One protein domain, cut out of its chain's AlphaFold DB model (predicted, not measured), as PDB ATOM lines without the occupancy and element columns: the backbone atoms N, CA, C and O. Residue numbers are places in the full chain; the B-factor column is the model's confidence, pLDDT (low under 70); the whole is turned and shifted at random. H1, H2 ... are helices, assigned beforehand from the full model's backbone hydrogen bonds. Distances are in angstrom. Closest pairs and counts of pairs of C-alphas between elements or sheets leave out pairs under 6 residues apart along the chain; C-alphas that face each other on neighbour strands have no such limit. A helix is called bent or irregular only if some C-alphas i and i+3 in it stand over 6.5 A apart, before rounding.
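What this domain is: This is residues 2 to 50 of the 464 residues of the protein "SWIM-type domain-containing protein" of Morus notabilis (UniProt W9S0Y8). The model is a loose, elongated ring of four helices with an open middle: H1 and H2 make one side, H3 and H4, end to end, the other. H1 touches the late part of H4 at one end of the ring; residues 19 to 27 stand free at the other. The printed part has 49 residues, all helix by class, in the order H1 H2 H3 H4; the radius of gyration of the C-alphas is 12.1 A and the spans are 36 by 20 by 12 A.

Where its parts are: H1, residues 2 to 5, begins at C-alpha 2 (44.408, 37.761, -15.904) and measures 5.0 A. H2, residues 11 to 20, measures 14.4 A. H3, residues 25 to 34, measures 14.0 A. H4, residues 36 to 48, measures 19.3 A and ends at C-alpha 48 (44.498, 25.756, -8.145); it is irregular, with C-alphas 37 and 40 7.1 A apart.

How they stand to each other: H1 touches H4 at residues 43 to 47 alone; their closest C-alphas, of Cys 5 and Gln 47, are 5.8 A apart. H2 and H4 are apart. H3 and H4 meet only through their link. Every O i to N i+4 pair is within hydrogen-bond range in H2 and H3, 7 of 9 in H4; H1 is too short for one.

The domain as a whole: The C-alphas of Asp 23 and Pro 50, the two farthest apart, are 36.9 A apart. The printed part has no cut, and its three links are tight. Residues 2 to 7 and residue 9 have pLDDT under 70.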
ATOM      1  N   ASP A   2      44.569  37.700 -17.373       67.00
ATOM      2  CA  ASP A   2      44.408  37.761 -15.904       67.00
ATOM      3  C   ASP A   2      42.983  37.457 -15.408       67.00
ATOM      4  O   ASP A   2      42.829  36.733 -14.431       67.00
ATOM      5  N   SER A   3      41.942  37.905 -16.121       68.25
ATOM      6  CA  SER A   3      40.543  37.539 -15.843       68.25
ATOM      7  C   SER A   3      40.299  36.024 -15.881       68.25
ATOM      8  O   SER A   3      39.659  35.482 -14.988       68.25
ATOM      9  N   ILE A   4      40.862  35.313 -16.863       67.75
ATOM     10  CA  ILE A   4      40.774  33.848 -16.992       67.75
ATOM     11  C   ILE A   4      41.454  33.176 -15.790       67.75
ATOM     12  O   ILE A   4      40.896  32.267 -15.174       67.75
ATOM     13  N   CYS A   5      42.627  33.673 -15.396       66.62
ATOM     14  CA  CYS A   5      43.367  33.195 -14.226       66.62
ATOM     15  C   CYS A   5      42.646  33.489 -12.896       66.62
ATOM     16  O   CYS A   5      42.822  32.752 -11.933       66.62
ATOM     17  N   GLN A   6      41.802  34.524 -12.851       69.88
ATOM     18  CA  GLN A   6      40.919  34.858 -11.726       69.88
ATOM     19  C   GLN A   6      39.564  34.116 -11.761       69.88
ATOM     20  O   GLN A   6      38.714  34.364 -10.910       69.88
ATOM     21  N   GLY A   7      39.335  33.220 -12.730       67.50
ATOM     22  CA  GLY A   7      38.072  32.476 -12.877       67.50
ATOM     23  C   GLY A   7      36.946  33.242 -13.588       67.50
ATOM     24  O   GLY A   7      35.827  32.752 -13.662       67.50
ATOM     25  N   GLN A   8      37.239  34.419 -14.142       70.00
ATOM     26  CA  GLN A   8      36.309  35.324 -14.834       70.00
ATOM     27  C   GLN A   8      36.455  35.265 -16.371       70.00
ATOM     28  O   GLN A   8      36.134  36.220 -17.077       70.00
ATOM     29  N   GLY A   9      37.009  34.175 -16.908       68.75
ATOM     30  CA  GLY A   9      37.175  33.988 -18.352       68.75
ATOM     31  C   GLY A   9      35.864  33.599 -19.033       68.75
ATOM     32  O   GLY A   9      35.257  32.600 -18.658       68.75
ATOM     33  N   THR A  10      35.444  34.350 -20.053       70.25
ATOM     34  CA  THR A  10      34.278  34.017 -20.885       70.25
ATOM     35  C   THR A  10      34.691  33.280 -22.157       70.25
ATOM     36  O   THR A  10      35.764  33.529 -22.708       70.25
ATOM     37  N   ILE A  11      33.810  32.410 -22.665       76.06
ATOM     38  CA  ILE A  11      33.997  31.703 -23.948       76.06
ATOM     39  C   ILE A  11      34.202  32.693 -25.110       76.06
ATOM     40  O   ILE A  11      35.058  32.461 -25.957       76.06
ATOM     41  N   SER A  12      33.540  33.853 -25.072       77.69
ATOM     42  CA  SER A  12      33.686  34.917 -26.075       77.69
ATOM     43  C   SER A  12      35.111  35.469 -26.232       77.69
ATOM     44  O   SER A  12      35.468  35.919 -27.316       77.69
ATOM     45  N   LEU A  13      35.954  35.420 -25.189       77.44
ATOM     46  CA  LEU A  13      37.372  35.800 -25.308       77.44
ATOM     47  C   LEU A  13      38.181  34.769 -26.103       77.44
ATOM     48  O   LEU A  13      39.200  35.111 -26.694       77.44
ATOM     49  N   PHE A  14      37.750  33.508 -26.080       78.31
ATOM     50  CA  PHE A  14      38.372  32.440 -26.847       78.31
ATOM     51  C   PHE A  14      37.861  32.419 -28.292       78.31
ATOM     52  O   PHE A  14      38.658  32.241 -29.203       78.31
ATOM     53  N   GLU A  15      36.568  32.666 -28.506       83.25
ATOM     54  CA  GLU A  15      35.984  32.826 -29.845       83.25
ATOM     55  C   GLU A  15      36.627  34.001 -30.593       83.25
ATOM     56  O   GLU A  15      37.144  33.794 -31.686       83.25
ATOM     57  N   GLY A  16      36.737  35.181 -29.967       84.06
ATOM     58  CA  GLY A  16      37.433  36.329 -30.564       84.06
ATOM     59  C   GLY A  16      38.908  36.050 -30.885       84.06
ATOM     60  O   GLY A  16      39.379  36.405 -31.956       84.06
ATOM     61  N   PHE A  17      39.624  35.321 -30.019       83.75
ATOM     62  CA  PHE A  17      40.990  34.874 -30.324       83.75
ATOM     63  C   PHE A  17      41.044  33.922 -31.532       83.75
ATOM     64  O   PHE A  17      41.971  34.003 -32.330       83.75
ATOM     65  N   LEU A  18      40.079  33.009 -31.682       84.81
ATOM     66  CA  LEU A  18      40.022  32.152 -32.867       84.81
ATOM     67  C   LEU A  18      39.725  32.958 -34.137       84.81
ATOM     68  O   LEU A  18      40.271  32.609 -35.178       84.81
ATOM     69  N   GLU A  19      38.891  34.000 -34.043       86.38
ATOM     70  CA  GLU A  19      38.556  34.920 -35.138       86.38
ATOM     71  C   GLU A  19      39.760  35.774 -35.575       86.38
ATOM     72  O   GLU A  19      40.055  35.835 -36.768       86.38
ATOM     73  N   ASP A  20      40.506  36.349 -34.623       87.00
ATOM     74  CA  ASP A  20      41.687  37.196 -34.872       87.00
ATOM     75  C   ASP A  20      42.822  36.470 -35.627       87.00
ATOM     76  O   ASP A  20      43.639  37.113 -36.285       87.00
ATOM     77  N   PHE A  21      42.891  35.136 -35.533       85.75
ATOM     78  CA  PHE A  21      43.948  34.307 -36.130       85.75
ATOM     79  C   PHE A  21      43.460  33.393 -37.273       85.75
ATOM     80  O   PHE A  21      44.209  32.516 -37.705       85.75
ATOM     81  N   LEU A  22      42.239  33.576 -37.802       83.12
ATOM     82  CA  LEU A  22      41.691  32.715 -38.871       83.12
ATOM     83  C   LEU A  22      42.554  32.658 -40.140       83.12
ATOM     84  O   LEU A  22      42.594  31.611 -40.788       83.12
ATOM     85  N   ASP A  23      43.227  33.758 -40.480       88.19
ATOM     86  CA  ASP A  23      44.047  33.871 -41.691       88.19
ATOM     87  C   ASP A  23      45.404  33.138 -41.572       88.19
ATOM     88  O   ASP A  23      46.014  32.791 -42.583       88.19
ATOM     89  N   GLU A  24      45.860  32.832 -40.350       89.44
ATOM     90  CA  GLU A  24      47.151  32.187 -40.065       89.44
ATOM     91  C   GLU A  24      46.983  30.667 -39.873       89.44
ATOM     92  O   GLU A  24      47.045  30.134 -38.758       89.44
ATOM     93  N   SER A  25      46.754  29.948 -40.982       87.19
ATOM     94  CA  SER A  25      46.426  28.510 -40.982       87.19
ATOM     95  C   SER A  25      47.416  27.647 -40.200       87.19
ATOM     96  O   SER A  25      47.004  26.823 -39.383       87.19
ATOM     97  N   ASP A  26      48.716  27.860 -40.405       91.50
ATOM     98  CA  ASP A  26      49.777  27.024 -39.831       91.50
ATOM     99  C   ASP A  26      49.857  27.193 -38.306       91.50
ATOM    100  O   ASP A  26      50.003  26.217 -37.560       91.50
ATOM    101  N   PHE A  27      49.689  28.432 -37.827       91.25
ATOM    102  CA  PHE A  27      49.567  28.723 -36.401       91.25
ATOM    103  C   PHE A  27      48.302  28.088 -35.823       91.25
ATOM    104  O   PHE A  27      48.362  27.456 -34.766       91.25
ATOM    105  N   MET A  28      47.167  28.215 -36.514       91.62
ATOM    106  CA  MET A  28      45.894  27.703 -36.023       91.62
ATOM    107  C   MET A  28      45.835  26.178 -35.963       91.62
ATOM    108  O   MET A  28      45.286  25.639 -34.999       91.62
ATOM    109  N   ASP A  29      46.427  25.477 -36.925       92.00
ATOM    110  CA  ASP A  29      46.527  24.019 -36.901       92.00
ATOM    111  C   ASP A  29      47.472  23.546 -35.788       92.00
ATOM    112  O   ASP A  29      47.109  22.665 -35.001       92.00
ATOM    113  N   TYR A  30      48.630  24.198 -35.617       92.69
ATOM    114  CA  TYR A  30      49.523  23.936 -34.483       92.69
ATOM    115  C   TYR A  30      48.839  24.194 -33.128       92.69
ATOM    116  O   TYR A  30      48.946  23.372 -32.207       92.69
ATOM    117  N   PHE A  31      48.112  25.307 -32.994       90.00
ATOM    118  CA  PHE A  31      47.398  25.687 -31.778       90.00
ATOM    119  C   PHE A  31      46.294  24.680 -31.437       90.00
ATOM    120  O   PHE A  31      46.230  24.200 -30.299       90.00
ATOM    121  N   LYS A  32      45.464  24.302 -32.419       89.62
ATOM    122  CA  LYS A  32      44.394  23.302 -32.265       89.62
ATOM    123  C   LYS A  32      44.939  21.915 -31.922       89.62
ATOM    124  O   LYS A  32      44.353  21.235 -31.084       89.62
ATOM    125  N   ALA A  33      46.060  21.504 -32.519       92.81
ATOM    126  CA  ALA A  33      46.681  20.208 -32.243       92.81
ATOM    127  C   ALA A  33      47.392  20.159 -30.876       92.81
ATOM    128  O   ALA A  33      47.306  19.160 -30.160       92.81
ATOM    129  N   THR A  34      48.098  21.231 -30.500       91.50
ATOM    130  CA  THR A  34      49.036  21.217 -29.363       91.50
ATOM    131  C   THR A  34      48.461  21.848 -28.100       91.50
ATOM    132  O   THR A  34      48.542  21.258 -27.019       91.50
ATOM    133  N   TRP A  35      47.909  23.057 -28.216       88.25
ATOM    134  CA  TRP A  35      47.578  23.909 -27.074       88.25
ATOM    135  C   TRP A  35      46.120  23.787 -26.655       88.25
ATOM    136  O   TRP A  35      45.853  23.608 -25.466       88.25
ATOM    137  N   TYR A  36      45.189  23.788 -27.608       87.50
ATOM    138  CA  TYR A  36      43.755  23.717 -27.331       87.50
ATOM    139  C   TYR A  36      43.349  22.533 -26.420       87.50
ATOM    140  O   TYR A  36      42.698  22.783 -25.401       87.50
ATOM    141  N   PRO A  37      43.822  21.279 -26.624       89.62
ATOM    142  CA  PRO A  37      43.466  20.148 -25.754       89.62
ATOM    143  C   PRO A  37      44.082  20.233 -24.347       89.62
ATOM    144  O   PRO A  37      43.683  19.509 -23.434       89.62
ATOM    145  N   ARG A  38      45.096  21.090 -24.161       89.12
ATOM    146  CA  ARG A  38      45.831  21.279 -22.900       89.12
ATOM    147  C   ARG A  38      45.382  22.528 -22.146       89.12
ATOM    148  O   ARG A  38      45.597  22.607 -20.940       89.12
ATOM    149  N   MET A  39      44.755  23.483 -22.831       83.69
ATOM    150  CA  MET A  39      44.424  24.808 -22.306       83.69
ATOM    151  C   MET A  39      43.531  24.741 -21.062       83.69
ATOM    152  O   MET A  39      43.816  25.424 -20.084       83.69
ATOM    153  N   GLY A  40      42.528  23.855 -21.038       83.56
ATOM    154  CA  GLY A  40      41.704  23.632 -19.844       83.56
ATOM    155  C   GLY A  40      42.528  23.193 -18.627       83.56
ATOM    156  O   GLY A  40      42.404  23.783 -17.558       83.56
ATOM    157  N   LYS A  41      43.452  22.234 -18.805       88.00
ATOM    158  CA  LYS A  41      44.359  21.777 -17.734       88.00
ATOM    159  C   LYS A  41      45.285  22.896 -17.250       88.00
ATOM    160  O   LYS A  41      45.509  23.010 -16.051       88.00
ATOM    161  N   TRP A  42      45.788  23.729 -18.165       84.25
ATOM    162  CA  TRP A  42      46.592  24.908 -17.828       84.25
ATOM    163  C   TRP A  42      45.801  25.947 -17.029       84.25
ATOM    164  O   TRP A  42      46.305  26.434 -16.023       84.25
ATOM    165  N   ILE A  43      44.561  26.253 -17.426       81.81
ATOM    166  CA  ILE A  43      43.684  27.179 -16.695       81.81
ATOM    167  C   ILE A  43      43.405  26.643 -15.286       81.81
ATOM    168  O   ILE A  43      43.589  27.378 -14.319       81.81
ATOM    169  N   THR A  44      43.048  25.360 -15.151       83.75
ATOM    170  CA  THR A  44      42.853  24.727 -13.839       83.75
ATOM    171  C   THR A  44      44.119  24.804 -12.990       83.75
ATOM    172  O   THR A  44      44.046  25.266 -11.859       83.75
ATOM    173  N   ALA A  45      45.285  24.430 -13.530       84.19
ATOM    174  CA  ALA A  45      46.555  24.491 -12.806       84.19
ATOM    175  C   ALA A  45      46.895  25.918 -12.339       84.19
ATOM    176  O   ALA A  45      47.302  26.108 -11.198       84.19
ATOM    177  N   VAL A  46      46.667  26.926 -13.186       79.19
ATOM    178  CA  VAL A  46      46.883  28.345 -12.856       79.19
ATOM    179  C   VAL A  46      45.893  28.864 -11.804       79.19
ATOM    180  O   VAL A  46      46.207  29.811 -11.091       79.19
ATOM    181  N   GLN A  47      44.715  28.255 -11.672       77.25
ATOM    182  CA  GLN A  47      43.732  28.613 -10.647       77.25
ATOM    183  C   GLN A  47      43.974  27.884  -9.313       77.25
ATOM    184  O   GLN A  47      43.758  28.481  -8.256       77.25
ATOM    185  N   THR A  48      44.417  26.621  -9.338       77.62
ATOM    186  CA  THR A  48      44.498  25.756  -8.145       77.62
ATOM    187  C   THR A  48      45.885  25.634  -7.520       77.62
ATOM    188  O   THR A  48      45.969  25.447  -6.307       77.62
ATOM    189  N   LEU A  49      46.969  25.727  -8.297       79.00
ATOM    190  CA  LEU A  49      48.333  25.598  -7.776       79.00
ATOM    191  C   LEU A  49      48.866  26.954  -7.297       79.00
ATOM    192  O   LEU A  49      48.648  27.947  -7.989       79.00
ATOM    193  N   PRO A  50      49.610  27.017  -6.176       75.19
ATOM    194  CA  PRO A  50      50.229  28.256  -5.717       75.19
ATOM    195  C   PRO A  50      51.282  28.739  -6.724       75.19
ATOM    196  O   PRO A  50      52.306  28.089  -6.939       75.19
TER     197      PRO A  50